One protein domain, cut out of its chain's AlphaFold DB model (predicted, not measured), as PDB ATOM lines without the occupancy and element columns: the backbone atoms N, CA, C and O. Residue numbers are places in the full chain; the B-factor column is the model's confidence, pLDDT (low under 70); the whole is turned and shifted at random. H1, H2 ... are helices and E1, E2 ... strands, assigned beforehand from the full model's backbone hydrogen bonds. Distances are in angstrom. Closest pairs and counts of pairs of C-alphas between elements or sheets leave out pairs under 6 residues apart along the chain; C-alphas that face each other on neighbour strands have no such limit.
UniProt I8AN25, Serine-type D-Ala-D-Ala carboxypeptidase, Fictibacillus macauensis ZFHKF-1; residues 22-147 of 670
ATOM      1  N   GLU A  22      28.798   0.041  28.908       80.31
ATOM      2  CA  GLU A  22      29.541  -0.997  29.633       80.31
ATOM      3  C   GLU A  22      29.744  -2.255  28.788       80.31
ATOM      4  O   GLU A  22      30.851  -2.794  28.725       80.31
ATOM      5  N   ARG A  23      28.708  -2.669  28.046       82.88
ATOM      6  CA  ARG A  23      28.810  -3.771  27.085       82.88
ATOM      7  C   ARG A  23      29.875  -3.512  26.017       82.88
ATOM      8  O   ARG A  23      30.699  -4.383  25.751       82.88
ATOM      9  N   LYS A  24      29.907  -2.309  25.433       85.81
ATOM     10  CA  LYS A  24      30.913  -1.945  24.417       85.81
ATOM     11  C   LYS A  24      32.336  -1.932  24.972       85.81
ATOM     12  O   LYS A  24      33.272  -2.285  24.256       85.81
ATOM     13  N   GLU A  25      32.516  -1.522  26.222       88.62
ATOM     14  CA  GLU A  25      33.822  -1.542  26.887       88.62
ATOM     15  C   GLU A  25      34.303  -2.971  27.171       88.62
ATOM     16  O   GLU A  25      35.471  -3.287  26.915       88.62
ATOM     17  N   ALA A  26      33.405  -3.854  27.617       89.75
ATOM     18  CA  ALA A  26      33.696  -5.276  27.792       89.75
ATOM     19  C   ALA A  26      34.057  -5.951  26.453       89.75
ATOM     20  O   ALA A  26      35.086  -6.627  26.354       89.75
ATOM     21  N   GLU A  27      33.269  -5.703  25.399       91.44
ATOM     22  CA  GLU A  27      33.536  -6.184  24.035       91.44
ATOM     23  C   GLU A  27      34.899  -5.679  23.525       91.44
ATOM     24  O   GLU A  27      35.721  -6.474  23.062       91.44
ATOM     25  N   SER A  28      35.203  -4.386  23.699       92.12
ATOM     26  CA  SER A  28      36.499  -3.798  23.319       92.12
ATOM     27  C   SER A  28      37.678  -4.426  24.074       92.12
ATOM     28  O   SER A  28      38.756  -4.636  23.505       92.12
ATOM     29  N   THR A  29      37.487  -4.744  25.355       93.81
ATOM     30  CA  THR A  29      38.507  -5.395  26.186       93.81
ATOM     31  C   THR A  29      38.768  -6.823  25.712       93.81
ATOM     32  O   THR A  29      39.929  -7.198  25.513       93.81
ATOM     33  N   MET A  30      37.714  -7.595  25.425       94.12
ATOM     34  CA  MET A  30      37.832  -8.926  24.823       94.12
ATOM     35  C   MET A  30      38.566  -8.870  23.477       94.12
ATOM     36  O   MET A  30      39.511  -9.631  23.257       94.12
ATOM     37  N   GLU A  31      38.156  -7.986  22.564       95.25
ATOM     38  CA  GLU A  31      38.771  -7.865  21.237       95.25
ATOM     39  C   GLU A  31      40.269  -7.558  21.329       95.25
ATOM     40  O   GLU A  31      41.086  -8.159  20.623       95.25
ATOM     41  N   ARG A  32      40.649  -6.674  22.257       96.56
ATOM     42  CA  ARG A  32      42.048  -6.334  22.528       96.56
ATOM     43  C   ARG A  32      42.828  -7.524  23.086       96.56
ATOM     44  O   ARG A  32      43.945  -7.774  22.630       96.56
ATOM     45  N   TYR A  33      42.239  -8.280  24.013       97.12
ATOM     46  CA  TYR A  33      42.845  -9.496  24.557       97.12
ATOM     47  C   TYR A  33      43.092 -10.542  23.460       97.12
ATOM     48  O   TYR A  33      44.207 -11.047  23.320       97.12
ATOM     49  N   LEU A  34      42.081 -10.814  22.626       96.69
ATOM     50  CA  LEU A  34      42.187 -11.742  21.497       96.69
ATOM     51  C   LEU A  34      43.205 -11.262  20.453       96.69
ATOM     52  O   LEU A  34      43.938 -12.079  19.899       96.69
ATOM     53  N   SER A  35      43.304  -9.950  20.214       97.19
ATOM     54  CA  SER A  35      44.322  -9.369  19.331       97.19
ATOM     55  C   SER A  35      45.737  -9.576  19.876       97.19
ATOM     56  O   SER A  35      46.610 -10.034  19.137       97.19
ATOM     57  N   TYR A  36      45.979  -9.316  21.166       97.81
ATOM     58  CA  TYR A  36      47.280  -9.603  21.780       97.81
ATOM     59  C   TYR A  36      47.619 -11.085  21.745       97.81
ATOM     60  O   TYR A  36      48.773 -11.434  21.500       97.81
ATOM     61  N   TRP A  37      46.628 -11.947  21.929       96.56
ATOM     62  CA  TRP A  37      46.821 -13.381  21.823       96.56
ATOM     63  C   TRP A  37      47.172 -13.818  20.399       96.56
ATOM     64  O   TRP A  37      48.159 -14.528  20.200       96.56
ATOM     65  N   GLN A  38      46.440 -13.336  19.396       95.62
ATOM     66  CA  GLN A  38      46.722 -13.623  17.989       95.62
ATOM     67  C   GLN A  38      48.138 -13.172  17.592       95.62
ATOM     68  O   GLN A  38      48.843 -13.893  16.888       95.62
ATOM     69  N   ASP A  39      48.577 -12.026  18.116       95.25
ATOM     70  CA  ASP A  39      49.920 -11.471  17.924       95.25
ATOM     71  C   ASP A  39      50.996 -12.112  18.828       95.25
ATOM     72  O   ASP A  39      52.147 -11.667  18.831       95.25
ATOM     73  N   MET A  40      50.639 -13.124  19.629       94.75
ATOM     74  CA  MET A  40      51.511 -13.807  20.597       94.75
ATOM     75  C   MET A  40      52.170 -12.875  21.635       94.75
ATOM     76  O   MET A  40      53.259 -13.150  22.146       94.75
ATOM     77  N   LYS A  41      51.505 -11.767  21.985       97.38
ATOM     78  CA  LYS A  41      51.922 -10.786  23.003       97.38
ATOM     79  C   LYS A  41      51.432 -11.211  24.394       97.38
ATOM     80  O   LYS A  41      50.649 -10.508  25.035       97.38
ATOM     81  N   PHE A  42      51.885 -12.376  24.858       97.31
ATOM     82  CA  PHE A  42      51.408 -13.014  26.096       97.31
ATOM     83  C   PHE A  42      51.639 -12.168  27.356       97.31
ATOM     84  O   PHE A  42      50.838 -12.208  28.285       97.31
ATOM     85  N   GLU A  43      52.691 -11.353  27.387       97.88
ATOM     86  CA  GLU A  43      52.972 -10.437  28.493       97.88
ATOM     87  C   GLU A  43      51.875  -9.372  28.635       97.88
ATOM     88  O   GLU A  43      51.509  -9.029  29.758       97.88
ATOM     89  N   LYS A  44      51.316  -8.899  27.508       97.88
ATOM     90  CA  LYS A  44      50.198  -7.942  27.483       97.88
ATOM     91  C   LYS A  44      48.859  -8.599  27.801       97.88
ATOM     92  O   LYS A  44      48.004  -7.969  28.407       97.88
ATOM     93  N   MET A  45      48.671  -9.861  27.412       97.62
ATOM     94  CA  MET A  45      47.501 -10.628  27.853       97.62
ATOM     95  C   MET A  45      47.494 -10.770  29.373       97.62
ATOM     96  O   MET A  45      46.456 -10.580  29.995       97.62
ATOM     97  N   TYR A  46      48.654 -11.064  29.971       97.88
ATOM     98  CA  TYR A  46      48.772 -11.231  31.416       97.88
ATOM     99  C   TYR A  46      48.381  -9.963  32.191       97.88
ATOM    100  O   TYR A  46      47.684 -10.056  33.195       97.88
ATOM    101  N   SER A  47      48.769  -8.772  31.715       96.06
ATOM    102  CA  SER A  47      48.398  -7.506  32.370       96.06
ATOM    103  C   SER A  47      46.896  -7.198  32.328       96.06
ATOM    104  O   SER A  47      46.442  -6.324  33.056       96.06
ATOM    105  N   MET A  48      46.131  -7.892  31.481       96.31
ATOM    106  CA  MET A  48      44.673  -7.746  31.380       96.31
ATOM    107  C   MET A  48      43.909  -8.748  32.256       96.31
ATOM    108  O   MET A  48      42.682  -8.755  32.228       96.31
ATOM    109  N   LEU A  49      44.604  -9.631  32.980       96.38
ATOM    110  CA  LEU A  49      43.957 -10.647  33.807       96.38
ATOM    111  C   LEU A  49      43.397 -10.062  35.105       96.38
ATOM    112  O   LEU A  49      43.988  -9.130  35.653       96.38
ATOM    113  N   ASP A  50      42.308 -10.658  35.591       95.31
ATOM    114  CA  ASP A  50      41.711 -10.376  36.901       95.31
ATOM    115  C   ASP A  50      42.660 -10.766  38.051       95.31
ATOM    116  O   ASP A  50      43.588 -11.576  37.883       95.31
ATOM    117  N   GLU A  51      42.447 -10.196  39.239       93.00
ATOM    118  CA  GLU A  51      43.335 -10.450  40.385       93.00
ATOM    119  C   GLU A  51      43.403 -11.944  40.738       93.00
ATOM    120  O   GLU A  51      44.475 -12.495  41.022       93.00
ATOM    121  N   ARG A  52      42.259 -12.636  40.662       93.06
ATOM    122  CA  ARG A  52      42.152 -14.071  40.965       93.06
ATOM    123  C   ARG A  52      43.012 -14.923  40.036       93.06
ATOM    124  O   ARG A  52      43.569 -15.929  40.480       93.06
ATOM    125  N   SER A  53      43.131 -14.564  38.763       94.94
ATOM    126  CA  SER A  53      43.980 -15.276  37.805       94.94
ATOM    127  C   SER A  53      45.455 -14.977  38.028       94.94
ATOM    128  O   SER A  53      46.266 -15.907  38.017       94.94
ATOM    129  N   GLN A  54      45.809 -13.722  38.318       94.81
ATOM    130  CA  GLN A  54      47.194 -13.335  38.613       94.81
ATOM    131  C   GLN A  54      47.730 -13.999  39.893       94.81
ATOM    132  O   GLN A  54      48.918 -14.310  39.986       94.81
ATOM    133  N   GLN A  55      46.859 -14.305  40.861       94.50
ATOM    134  CA  GLN A  55      47.223 -15.090  42.046       94.50
ATOM    135  C   GLN A  55      47.468 -16.579  41.733       94.50
ATOM    136  O   GLN A  55      48.249 -17.238  42.424       94.50
ATOM    137  N   LYS A  56      46.818 -17.140  40.703       93.12
ATOM    138  CA  LYS A  56      46.939 -18.567  40.332       93.12
ATOM    139  C   LYS A  56      48.196 -18.873  39.521       93.12
ATOM    140  O   LYS A  56      48.692 -20.002  39.584       93.12
ATOM    141  N   ILE A  57      48.688 -17.920  38.730       93.69
ATOM    142  CA  ILE A  57      49.821 -18.122  37.824       93.69
ATOM    143  C   ILE A  57      50.661 -16.853  37.720       93.69
ATOM    144  O   ILE A  57      50.133 -15.770  37.533       93.69
ATOM    145  N   SER A  58      51.987 -16.985  37.793       96.62
ATOM    146  CA  SER A  58      52.882 -15.846  37.565       96.62
ATOM    147  C   SER A  58      52.987 -15.505  36.077       96.62
ATOM    148  O   SER A  58      52.895 -16.391  35.223       96.62
ATOM    149  N   GLN A  59      53.309 -14.249  35.754       97.19
ATOM    150  CA  GLN A  59      53.510 -13.803  34.367       97.19
ATOM    151  C   GLN A  59      54.491 -14.697  33.597       97.19
ATOM    152  O   GLN A  59      54.216 -15.119  32.474       97.19
ATOM    153  N   LYS A  60      55.627 -15.049  34.214       96.75
ATOM    154  CA  LYS A  60      56.638 -15.916  33.590       96.75
ATOM    155  C   LYS A  60      56.071 -17.298  33.258       96.75
ATOM    156  O   LYS A  60      56.300 -17.800  32.159       96.75
ATOM    157  N   ALA A  61      55.334 -17.906  34.191       93.81
ATOM    158  CA  ALA A  61      54.726 -19.218  33.986       93.81
ATOM    159  C   ALA A  61      53.620 -19.169  32.922       93.81
ATOM    160  O   ALA A  61      53.561 -20.059  32.077       93.81
ATOM    161  N   PHE A  62      52.804 -18.112  32.917       95.62
ATOM    162  CA  PHE A  62      51.767 -17.864  31.916       95.62
ATOM    163  C   PHE A  62      52.358 -17.809  30.504       95.62
ATOM    164  O   PHE A  62      52.010 -18.623  29.649       95.62
ATOM    165  N   VAL A  63      53.335 -16.920  30.282       96.50
ATOM    166  CA  VAL A  63      54.006 -16.753  28.982       96.50
ATOM    167  C   VAL A  63      54.634 -18.068  28.523       96.50
ATOM    168  O   VAL A  63      54.482 -18.470  27.367       96.50
ATOM    169  N   GLN A  64      55.328 -18.763  29.427       93.50
ATOM    170  CA  GLN A  64      55.970 -20.033  29.107       93.50
ATOM    171  C   GLN A  64      54.947 -21.105  28.714       93.50
ATOM    172  O   GLN A  64      55.205 -21.866  27.782       93.50
ATOM    173  N   ARG A  65      53.781 -21.150  29.369       92.56
ATOM    174  CA  ARG A  65      52.729 -22.139  29.096       92.56
ATOM    175  C   ARG A  65      52.198 -22.017  27.664       92.56
ATOM    176  O   ARG A  65      52.151 -23.024  26.962       92.56
ATOM    177  N   TYR A  66      51.911 -20.798  27.203       94.50
ATOM    178  CA  TYR A  66      51.504 -20.548  25.814       94.50
ATOM    179  C   TYR A  66      52.616 -20.875  24.811       94.50
ATOM    180  O   TYR A  66      52.377 -21.589  23.836       94.50
ATOM    181  N   ARG A  67      53.845 -20.394  25.056       93.75
ATOM    182  CA  ARG A  67      54.977 -20.614  24.139       93.75
ATOM    183  C   ARG A  67      55.306 -22.095  23.975       93.75
ATOM    184  O   ARG A  67      55.478 -22.547  22.849       93.75
ATOM    185  N   VAL A  68      55.380 -22.846  25.077       90.88
ATOM    186  CA  VAL A  68      55.674 -24.288  25.043       90.88
ATOM    187  C   VAL A  68      54.568 -25.033  24.308       90.88
ATOM    188  O   VAL A  68      54.876 -25.790  23.396       90.88
ATOM    189  N   MET A  69      53.298 -24.766  24.633       90.81
ATOM    190  CA  MET A  69      52.174 -25.425  23.968       90.81
ATOM    191  C   MET A  69      52.185 -25.183  22.456       90.81
ATOM    192  O   MET A  69      52.140 -26.137  21.682       90.81
ATOM    193  N   TYR A  70      52.271 -23.924  22.016       90.88
ATOM    194  CA  TYR A  70      52.267 -23.618  20.586       90.88
ATOM    195  C   TYR A  70      53.490 -24.164  19.863       90.88
ATOM    196  O   TYR A  70      53.352 -24.651  18.742       90.88
ATOM    197  N   ASN A  71      54.656 -24.161  20.506       87.44
ATOM    198  CA  ASN A  71      55.848 -24.778  19.943       87.44
ATOM    199  C   ASN A  71      55.690 -26.301  19.794       87.44
ATOM    200  O   ASN A  71      55.969 -26.839  18.726       87.44
ATOM    201  N   GLU A  72      55.189 -27.001  20.817       86.88
ATOM    202  CA  GLU A  72      54.971 -28.453  20.759       86.88
ATOM    203  C   GLU A  72      53.910 -28.841  19.724       86.88
ATOM    204  O   GLU A  72      54.122 -29.759  18.933       86.88
ATOM    205  N   MET A  73      52.792 -28.111  19.677       88.69
ATOM    206  CA  MET A  73      51.727 -28.311  18.685       88.69
ATOM    207  C   MET A  73      52.138 -27.902  17.265       88.69
ATOM    208  O   MET A  73      51.426 -28.226  16.307       88.69
ATOM    209  N   LYS A  74      53.273 -27.203  17.129       84.12
ATOM    210  CA  LYS A  74      53.757 -26.583  15.887       84.12
ATOM    211  C   LYS A  74      52.738 -25.612  15.296       84.12
ATOM    212  O   LYS A  74      52.471 -25.601  14.090       84.12
ATOM    213  N   ALA A  75      52.116 -24.849  16.186       87.81
ATOM    214  CA  ALA A  75      51.024 -23.959  15.861       87.81
ATOM    215  C   ALA A  75      51.504 -22.793  14.987       87.81
ATOM    216  O   ALA A  75      52.475 -22.112  15.312       87.81
ATOM    217  N   HIS A  76      50.796 -22.544  13.891       87.69
ATOM    218  CA  HIS A  76      51.021 -21.416  12.991       87.69
ATOM    219  C   HIS A  76      49.690 -20.959  12.377       87.69
ATOM    220  O   HIS A  76      48.689 -21.679  12.426       87.69
ATOM    221  N   HIS A  77      49.659 -19.742  11.826       89.25
ATOM    222  CA  HIS A  77      48.430 -19.094  11.340       89.25
ATOM    223  C   HIS A  77      47.299 -19.052  12.388       89.25
ATOM    224  O   HIS A  77      46.142 -19.326  12.068       89.25
ATOM    225  N   LEU A  78      47.633 -18.729  13.642       93.88
ATOM    226  CA  LEU A  78      46.636 -18.522  14.692       93.88
ATOM    227  C   LEU A  78      45.711 -17.363  14.303       93.88
ATOM    228  O   LEU A  78      46.168 -16.259  14.020       93.88
ATOM    229  N   LYS A  79      44.409 -17.627  14.307       95.88
ATOM    230  CA  LYS A  79      43.343 -16.654  14.111       95.88
ATOM    231  C   LYS A  79      42.326 -16.810  15.228       95.88
ATOM    232  O   LYS A  79      41.783 -17.897  15.431       95.88
ATOM    233  N   LEU A  80      42.055 -15.715  15.921       95.31
ATOM    234  CA  LEU A  80      41.040 -15.632  16.965       95.31
ATOM    235  C   LEU A  80      39.942 -14.697  16.473       95.31
ATOM    236  O   LEU A  80      40.215 -13.625  15.941       95.31
ATOM    237  N   THR A  81      38.690 -15.129  16.560       95.38
ATOM    238  CA  THR A  81      37.542 -14.346  16.093       95.38
ATOM    239  C   THR A  81      36.502 -14.290  17.204       95.38
ATOM    240  O   THR A  81      36.004 -15.353  17.585       95.38
ATOM    241  N   PRO A  82      36.186 -13.100  17.746       94.00
ATOM    242  CA  PRO A  82      35.132 -12.964  18.743       94.00
ATOM    243  C   PRO A  82      33.782 -13.376  18.144       94.00
ATOM    244  O   PRO A  82      33.531 -13.202  16.950       94.00
ATOM    245  N   ILE A  83      32.919 -13.950  18.974       92.12
ATOM    246  CA  ILE A  83      31.538 -14.293  18.642       92.12
ATOM    247  C   ILE A  83      30.664 -13.417  19.538       92.12
ATOM    248  O   ILE A  83      30.408 -13.766  20.688       92.12
ATOM    249  N   ILE A  84      30.265 -12.261  19.009       85.94
ATOM    250  CA  ILE A  84      29.458 -11.273  19.730       85.94
ATOM    251  C   ILE A  84      27.980 -11.693  19.628       85.94
ATOM    252  O   ILE A  84      27.495 -11.865  18.506       85.94
ATOM    253  N   PRO A  85      27.283 -11.929  20.753       83.50
ATOM    254  CA  PRO A  85      25.859 -12.259  20.747       83.50
ATOM    255  C   PRO A  85      25.001 -11.031  20.407       83.50
ATOM    256  O   PRO A  85      25.395  -9.903  20.685       83.50
ATOM    257  N   ASP A  86      23.814 -11.238  19.833       81.69
ATOM    258  CA  ASP A  86      22.860 -10.140  19.594       81.69
ATOM    259  C   ASP A  86      22.266  -9.622  20.920       81.69
ATOM    260  O   ASP A  86      22.105  -8.418  21.122       81.69
ATOM    261  N   GLU A  87      22.011 -10.532  21.862       83.06
ATOM    262  CA  GLU A  87      21.534 -10.245  23.220       83.06
ATOM    263  C   GLU A  87      22.693 -10.048  24.207       83.06
ATOM    264  O   GLU A  87      23.845 -10.353  23.893       83.06
ATOM    265  N   ASP A  88      22.391  -9.528  25.399       79.38
ATOM    266  CA  ASP A  88      23.409  -9.346  26.431       79.38
ATOM    267  C   ASP A  88      23.971 -10.706  26.891       79.38
ATOM    268  O   ASP A  88      23.215 -11.662  27.102       79.38
ATOM    269  N   PRO A  89      25.303 -10.826  27.008       81.06
ATOM    270  CA  PRO A  89      25.943 -12.071  27.402       81.06
ATOM    271  C   PRO A  89      25.545 -12.480  28.820       81.06
ATOM    272  O   PRO A  89      25.432 -11.652  29.719       81.06
ATOM    273  N   ALA A  90      25.359 -13.785  29.016       81.69
ATOM    274  CA  ALA A  90      25.004 -14.332  30.316       81.69
ATOM    275  C   ALA A  90      26.127 -14.106  31.338       81.69
ATOM    276  O   ALA A  90      27.311 -14.266  31.023       81.69
ATOM    277  N   GLU A  91      25.738 -13.799  32.572       87.44
ATOM    278  CA  GLU A  91      26.624 -13.859  33.730       87.44
ATOM    279  C   GLU A  91      26.617 -15.269  34.326       87.44
ATOM    280  O   GLU A  91      25.579 -15.937  34.377       87.44
ATOM    281  N   ASP A  92      27.781 -15.741  34.763       86.06
ATOM    282  CA  ASP A  92      27.875 -16.975  35.534       86.06
ATOM    283  C   ASP A  92      27.578 -16.749  37.027       86.06
ATOM    284  O   ASP A  92      27.437 -15.624  37.504       86.06
ATOM    285  N   GLU A  93      27.493 -17.836  37.800       84.44
ATOM    286  CA  GLU A  93      27.194 -17.789  39.243       84.44
ATOM    287  C   GLU A  93      28.210 -16.977  40.070       84.44
ATOM    288  O   GLU A  93      27.984 -16.709  41.249       84.44
ATOM    289  N   GLN A  94      29.350 -16.617  39.478       83.06
ATOM    290  CA  GLN A  94      30.442 -15.885  40.114       83.06
ATOM    291  C   GLN A  94      30.492 -14.418  39.660       83.06
ATOM    292  O   GLN A  94      31.395 -13.700  40.096       83.06
ATOM    293  N   GLY A  95      29.531 -13.978  38.838       87.50
ATOM    294  CA  GLY A  95      29.422 -12.612  38.326       87.50
ATOM    295  C   GLY A  95      30.304 -12.326  37.110       87.50
ATOM    296  O   GLY A  95      30.492 -11.163  36.765       87.50
ATOM    297  N   TYR A  96      30.873 -13.348  36.457       91.88
ATOM    298  CA  TYR A  96      31.610 -13.136  35.210       91.88
ATOM    299  C   TYR A  96      30.653 -13.090  34.029       91.88
ATOM    300  O   TYR A  96      29.894 -14.031  33.798       91.88
ATOM    301  N   THR A  97      30.783 -12.060  33.204       92.19
ATOM    302  CA  THR A  97      30.150 -12.003  31.891       92.19
ATOM    303  C   THR A  97      30.854 -12.976  30.937       92.19
ATOM    304  O   THR A  97      32.082 -12.952  30.793       92.19
ATOM    305  N   VAL A  98      30.092 -13.849  30.273       91.94
ATOM    306  CA  VAL A  98      30.639 -14.916  29.421       91.94
ATOM    307  C   VAL A  98      30.487 -14.574  27.941       91.94
ATOM    308  O   VAL A  98      29.396 -14.614  27.373       91.94
ATOM    309  N   TYR A  99      31.616 -14.316  27.288       92.56
ATOM    310  CA  TYR A  99      31.714 -14.182  25.838       92.56
ATOM    311  C   TYR A  99      32.218 -15.472  25.190       92.56
ATOM    312  O   TYR A  99      32.698 -16.389  25.855       92.56
ATOM    313  N   ARG A 100      32.141 -15.541  23.857       93.06
ATOM    314  CA  ARG A 100      32.671 -16.655  23.067       93.06
ATOM    315  C   ARG A 100      33.637 -16.180  22.004       93.06
ATOM    316  O   ARG A 100      33.509 -15.090  21.459       93.06
ATOM    317  N   TYR A 101      34.558 -17.056  21.635       94.31
ATOM    318  CA  TYR A 101      35.424 -16.861  20.481       94.31
ATOM    319  C   TYR A 101      35.585 -18.162  19.701       94.31
ATOM    320  O   TYR A 101      35.403 -19.263  20.224       94.31
ATOM    321  N   SER A 102      35.926 -18.033  18.423       95.12
ATOM    322  CA  SER A 102      36.416 -19.123  17.589       95.12
ATOM    323  C   SER A 102      37.924 -18.994  17.454       95.12
ATOM    324  O   SER A 102      38.423 -17.939  17.061       95.12
ATOM    325  N   MET A 103      38.645 -20.079  17.712       94.75
ATOM    326  CA  MET A 103      40.064 -20.189  17.406       94.75
ATOM    327  C   MET A 103      40.261 -21.088  16.198       94.75
ATOM    328  O   MET A 103      39.660 -22.159  16.105       94.75
ATOM    329  N   LYS A 104      41.126 -20.649  15.289       94.69
ATOM    330  CA  LYS A 104      41.581 -21.412  14.138       94.69
ATOM    331  C   LYS A 104      43.104 -21.355  14.072       94.69
ATOM    332  O   LYS A 104      43.670 -20.274  14.153       94.69
ATOM    333  N   MET A 105      43.773 -22.492  13.935       91.81
ATOM    334  CA  MET A 105      45.226 -22.553  13.729       91.81
ATOM    335  C   MET A 105      45.603 -23.816  12.964       91.81
ATOM    336  O   MET A 105      44.860 -24.791  12.981       91.81
ATOM    337  N   ASN A 106      46.779 -23.839  12.353       88.56
ATOM    338  CA  ASN A 106      47.369 -25.065  11.824       88.56
ATOM    339  C   ASN A 106      48.415 -25.597  12.798       88.56
ATOM    340  O   ASN A 106      49.100 -24.815  13.444       88.56
ATOM    341  N   GLY A 107      48.580 -26.913  12.865       87.06
ATOM    342  CA  GLY A 107      49.656 -27.561  13.612       87.06
ATOM    343  C   GLY A 107      50.007 -28.928  13.035       87.06
ATOM    344  O   GLY A 107      49.588 -29.274  11.927       87.06
ATOM    345  N   LEU A 108      50.754 -29.734  13.796       85.06
ATOM    346  CA  LEU A 108      51.240 -31.041  13.329       85.06
ATOM    347  C   LEU A 108      50.110 -31.971  12.855       85.06
ATOM    348  O   LEU A 108      50.236 -32.638  11.828       85.06
ATOM    349  N   ALA A 109      48.993 -31.999  13.587       88.25
ATOM    350  CA  ALA A 109      47.852 -32.852  13.259       88.25
ATOM    351  C   ALA A 109      46.839 -32.192  12.300       88.25
ATOM    352  O   ALA A 109      45.715 -32.670  12.175       88.25
ATOM    353  N   GLY A 110      47.236 -31.133  11.585       85.50
ATOM    354  CA  GLY A 110      46.388 -30.426  10.625       85.50
ATOM    355  C   GLY A 110      45.774 -29.144  11.185       85.50
ATOM    356  O   GLY A 110      46.351 -28.494  12.054       85.50
ATOM    357  N   GLU A 111      44.634 -28.751  10.626       89.25
ATOM    358  CA  GLU A 111      43.901 -27.556  11.041       89.25
ATOM    359  C   GLU A 111      43.090 -27.842  12.314       89.25
ATOM    360  O   GLU A 111      42.334 -28.810  12.386       89.25
ATOM    361  N   PHE A 112      43.233 -26.977  13.310       87.56
ATOM    362  CA  PHE A 112      42.479 -26.974  14.554       87.56
ATOM    363  C   PHE A 112      41.462 -25.849  14.492       87.56
ATOM    364  O   PHE A 112      41.835 -24.692  14.300       87.56
ATOM    365  N   THR A 113      40.192 -26.184  14.698       91.56
ATOM    366  CA  THR A 113      39.129 -25.197  14.879       91.56
ATOM    367  C   THR A 113      38.293 -25.576  16.088       91.56
ATOM    368  O   THR A 113      37.785 -26.695  16.162       91.56
ATOM    369  N   TYR A 114      38.132 -24.654  17.033       91.00
ATOM    370  CA  TYR A 114      37.213 -24.820  18.154       91.00
ATOM    371  C   TYR A 114      36.612 -23.486  18.579       91.00
ATOM    372  O   TYR A 114      37.147 -22.417  18.286       91.00
ATOM    373  N   LYS A 115      35.482 -23.571  19.276       93.62
ATOM    374  CA  LYS A 115      34.867 -22.447  19.976       93.62
ATOM    375  C   LYS A 115      35.065 -22.641  21.468       93.62
ATOM    376  O   LYS A 115      35.051 -23.782  21.928       93.62
ATOM    377  N   ASN A 116      35.265 -21.551  22.189       94.12
ATOM    378  CA  ASN A 116      35.445 -21.596  23.629       94.12
ATOM    379  C   ASN A 116      34.879 -20.338  24.282       94.12
ATOM    380  O   ASN A 116      34.685 -19.317  23.613       94.12
ATOM    381  N   ASP A 117      34.631 -20.445  25.580       92.44
ATOM    382  CA  ASP A 117      34.138 -19.349  26.394       92.44
ATOM    383  C   ASP A 117      35.312 -18.500  26.910       92.44
ATOM    384  O   ASP A 117      36.449 -18.962  27.064       92.44
ATOM    385  N   LEU A 118      35.033 -17.225  27.140       92.94
ATOM    386  CA  LEU A 118      35.968 -16.222  27.614       92.94
ATOM    387  C   LEU A 118      35.236 -15.368  28.644       92.94
ATOM    388  O   LEU A 118      34.210 -14.761  28.346       92.94
ATOM    389  N   LYS A 119      35.740 -15.392  29.874       94.69
ATOM    390  CA  LYS A 119      35.092 -14.784  31.032       94.69
ATOM    391  C   LYS A 119      35.722 -13.435  31.332       94.69
ATOM    392  O   LYS A 119      36.950 -13.333  31.370       94.69
ATOM    393  N   ILE A 120      34.891 -12.426  31.554       94.38
ATOM    394  CA  ILE A 120      35.320 -11.065  31.869       94.38
ATOM    395  C   ILE A 120      34.532 -10.545  33.072       94.38
ATOM    396  O   ILE A 120      33.363 -10.880  33.240       94.38
ATOM    397  N   ILE A 121      35.185  -9.777  33.933       94.31
ATOM    398  CA  ILE A 121      34.595  -9.190  35.139       94.31
ATOM    399  C   ILE A 121      35.049  -7.743  35.263       94.31
ATOM    400  O   ILE A 121      36.127  -7.390  34.785       94.31
ATOM    401  N   LYS A 122      34.226  -6.906  35.881       91.44
ATOM    402  CA  LYS A 122      34.578  -5.526  36.205       91.44
ATOM    403  C   LYS A 122      35.199  -5.492  37.604       91.44
ATOM    404  O   LYS A 122      34.586  -5.985  38.549       91.44
ATOM    405  N   GLU A 123      36.405  -4.951  37.736       89.38
ATOM    406  CA  GLU A 123      37.137  -4.835  39.008       89.38
ATOM    407  C   GLU A 123      37.639  -3.397  39.207       89.38
ATOM    408  O   GLU A 123      37.883  -2.681  38.235       89.38
ATOM    409  N   GLU A 124      37.813  -2.959  40.458       83.19
ATOM    410  CA  GLU A 124      38.459  -1.674  40.758       83.19
ATOM    411  C   GLU A 124      39.954  -1.736  40.394       83.19
ATOM    412  O   GLU A 124      40.699  -2.581  40.886       83.19
ATOM    413  N   GLY A 125      40.393  -0.846  39.503       71.88
ATOM    414  CA  GLY A 125      41.790  -0.629  39.128       71.88
ATOM    415  C   GLY A 125      42.348   0.693  39.665       71.88
ATOM    416  O   GLY A 125      41.670   1.435  40.375       71.88
ATOM    417  N   GLU A 126      43.596   1.008  39.300       67.75
ATOM    418  CA  GLU A 126      44.286   2.234  39.745       67.75
ATOM    419  C   GLU A 126      43.596   3.525  39.259       67.75
ATOM    420  O   GLU A 126      43.595   4.521  39.980       67.75
ATOM    421  N   ASP A 127      42.960   3.486  38.081       70.00
ATOM    422  CA  ASP A 127      42.318   4.633  37.419       70.00
ATOM    423  C   ASP A 127      40.770   4.548  37.389       70.00
ATOM    424  O   ASP A 127      40.112   5.322  36.688       70.00
ATOM    425  N   GLY A 128      40.169   3.626  38.155       81.19
ATOM    426  CA  GLY A 128      38.717   3.391  38.212       81.19
ATOM    427  C   GLY A 128      38.318   1.945  37.905       81.19
ATOM    428  O   GLY A 128      39.161   1.054  37.877       81.19
ATOM    429  N   GLU A 129      37.023   1.690  37.702       84.75
ATOM    430  CA  GLU A 129      36.530   0.353  37.341       84.75
ATOM    431  C   GLU A 129      37.003  -0.053  35.935       84.75
ATOM    432  O   GLU A 129      36.725   0.632  34.950       84.75
ATOM    433  N   GLU A 130      37.670  -1.200  35.830       89.94
ATOM    434  CA  GLU A 130      38.198  -1.744  34.581       89.94
ATOM    435  C   GLU A 130      37.681  -3.163  34.338       89.94
ATOM    436  O   GLU A 130      37.574  -3.985  35.251       89.94
ATOM    437  N   TRP A 131      37.409  -3.488  33.076       93.56
ATOM    438  CA  TRP A 131      37.112  -4.858  32.677       93.56
ATOM    439  C   TRP A 131      38.397  -5.691  32.614       93.56
ATOM    440  O   TRP A 131      39.357  -5.333  31.926       93.56
ATOM    441  N   ARG A 132      38.406  -6.832  33.305       95.19
ATOM    442  CA  ARG A 132      39.535  -7.762  33.386       95.19
ATOM    443  C   ARG A 132      39.131  -9.187  33.041       95.19
ATOM    444  O   ARG A 132      37.987  -9.608  33.186       95.19
ATOM    445  N   MET A 133      40.106  -9.934  32.546       96.12
ATOM    446  CA  MET A 133      39.930 -11.254  31.958       96.12
ATOM    447  C   MET A 133      40.159 -12.343  33.005       96.12
ATOM    448  O   MET A 133      41.255 -12.443  33.558       96.12
ATOM    449  N   ALA A 134      39.184 -13.218  33.226       94.94
ATOM    450  CA  ALA A 134      39.434 -14.444  33.977       94.94
ATOM    451  C   ALA A 134      40.190 -15.437  33.089       94.94
ATOM    452  O   ALA A 134      39.796 -15.673  31.947       94.94
ATOM    453  N   TRP A 135      41.258 -16.036  33.611       94.81
ATOM    454  CA  TRP A 135      42.065 -17.042  32.928       94.81
ATOM    455  C   TRP A 135      42.060 -18.372  33.677       94.81
ATOM    456  O   TRP A 135      42.204 -18.448  34.902       94.81
ATOM    457  N   ASP A 136      41.962 -19.440  32.898       91.75
ATOM    458  CA  ASP A 136      42.207 -20.808  33.320       91.75
ATOM    459  C   ASP A 136      42.859 -21.601  32.179       91.75
ATOM    460  O   ASP A 136      43.028 -21.129  31.050       91.75
ATOM    461  N   GLU A 137      43.251 -22.838  32.469       91.06
ATOM    462  CA  GLU A 137      43.865 -23.713  31.480       91.06
ATOM    463  C   GLU A 137      42.941 -24.063  30.309       91.06
ATOM    464  O   GLU A 137      43.456 -24.364  29.230       91.06
ATOM    465  N   ALA A 138      41.616 -23.999  30.473       91.12
ATOM    466  CA  ALA A 138      40.678 -24.309  29.400       91.12
ATOM    467  C   ALA A 138      40.742 -23.268  28.273       91.12
ATOM    468  O   ALA A 138      40.388 -23.582  27.136       91.12
ATOM    469  N   GLN A 139      41.262 -22.062  28.532       90.81
ATOM    470  CA  GLN A 139      41.544 -21.088  27.476       90.81
ATOM    471  C   GLN A 139      42.626 -21.572  26.505       90.81
ATOM    472  O   GLN A 139      42.523 -21.313  25.311       90.81
ATOM    473  N   LEU A 140      43.633 -22.324  26.963       89.44
ATOM    474  CA  LEU A 140      44.672 -22.869  26.079       89.44
ATOM    475  C   LEU A 140      44.092 -23.890  25.096       89.44
ATOM    476  O   LEU A 140      44.303 -23.774  23.891       89.44
ATOM    477  N   LEU A 141      43.343 -24.863  25.618       89.25
ATOM    478  CA  LEU A 141      42.529 -25.818  24.870       89.25
ATOM    479  C   LEU A 141      41.300 -26.159  25.726       89.25
ATOM    480  O   LEU A 141      41.486 -26.466  26.903       89.25
ATOM    481  N   PRO A 142      40.075 -26.225  25.169       90.62
ATOM    482  CA  PRO A 142      38.845 -26.366  25.962       90.62
ATOM    483  C   PRO A 142      38.799 -27.578  26.907       90.62
ATOM    484  O   PRO A 142      38.023 -27.611  27.853       90.62
ATOM    485  N   GLN A 143      39.592 -28.618  26.631       90.88
ATOM    486  CA  GLN A 143      39.634 -29.851  27.417       90.88
ATOM    487  C   GLN A 143      40.756 -29.878  28.472       90.88
ATOM    488  O   GLN A 143      40.860 -30.866  29.205       90.88
ATOM    489  N   MET A 144      41.607 -28.847  28.528       91.62
ATOM    490  CA  MET A 144      42.720 -28.773  29.474       91.62
ATOM    491  C   MET A 144      42.239 -28.477  30.888       91.62
ATOM    492  O   MET A 144      41.385 -27.628  31.118       91.62
ATOM    493  N   GLN A 145      42.840 -29.180  31.844       91.12
ATOM    494  CA  GLN A 145      42.666 -28.951  33.273       91.12
ATOM    495  C   GLN A 145      43.967 -28.461  33.910       91.12
ATOM    496  O   GLN A 145      45.050 -28.503  33.313       91.12
ATOM    497  N   LYS A 146      43.866 -28.008  35.162       88.31
ATOM    498  CA  LYS A 146      45.024 -27.603  35.957       88.31
ATOM    499  C   LYS A 146      46.051 -28.731  36.033       88.31
ATOM    500  O   LYS A 146      45.747 -29.841  36.458       88.31
ATOM    501  N   GLY A 147      47.289 -28.414  35.665       87.12
ATOM    502  CA  GLY A 147      48.407 -29.363  35.660       87.12
ATOM    503  C   GLY A 147      48.605 -30.123  34.346       87.12
ATOM    504  O   GLY A 147      49.706 -30.630  34.138       87.12
TER     505      GLY A 147
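This is residues 22 to 147 of the 670 residues of the protein "Serine-type D-Ala-D-Ala carboxypeptidase" of Fictibacillus macauensis ZFHKF-1 (UniProt I8AN25). A strongly twisted sheet of four strands, curled like part of a barrel, wraps round the long helix H1, and H2 packs between H1 and H4. The printed part has 126 residues with four named helices, H1 to H4, then four named strands in the antiparallel order E1 E2 E3 E4; the class is mixed, helices and strands. It is compact, with a radius of gyration of the C-alphas of 14.4 A, and spans 43 by 34 by 25 A.

Start at H1, residues 22 to 38; the sheet of E1, residues 76 to 83, E2, residues 97 to 107, E3, residues 110 to 125, and E4, residues 128 to 134, curls round it. Its closest C-alphas to edge strand E1 are Gln 38 and Leu 78, 5.9 A; to edge strand E4, Ala 26 and Trp 131, 6.0 A. With residues 33 to 37 alone it touches H2, residues 42 to 46, closest at C-alphas Tyr 33 and Met 45, 5.8 A. H3, residues 51 to 56, only grazes the sheet with residues 51 to 54. H2 touches H4, residues 59 to 73, closest at C-alphas Phe 42 and Val 63, 5.4 A. H1 and H4 are apart, on the same face of the sheet: two layers, helices on one face. The strands form a meander of hairpins, each strand the antiparallel neighbour of the one before; look for N 79 and O 104, 2.8 A, N 103 and O 114, 2.8 A, and N 123 and O 130, 2.9 A, within hydrogen-bond range. In H1, H2, H3 and H4 every O i to N i+4 pair is within that range.

Find C-alpha 22 at (29.541, -0.997, 29.633); H1 runs 24.3 A from there. H4 covers 21.4 A, E1 21.5 A and E2 30.9 A. E3 covers 41.5 A and bends by 65 degrees at residue 122; E4 ends at C-alpha 134, (39.434, -14.444, 33.977).

The C-alphas farthest apart, Ala 109 and Gly 128, are 44.9 A apart. The printed part has no cut; the link E1 to E2 is long, and residues 135 to 147 hold no named element. Mean pLDDT of the printed part is 91.0, with residue 126 under 70.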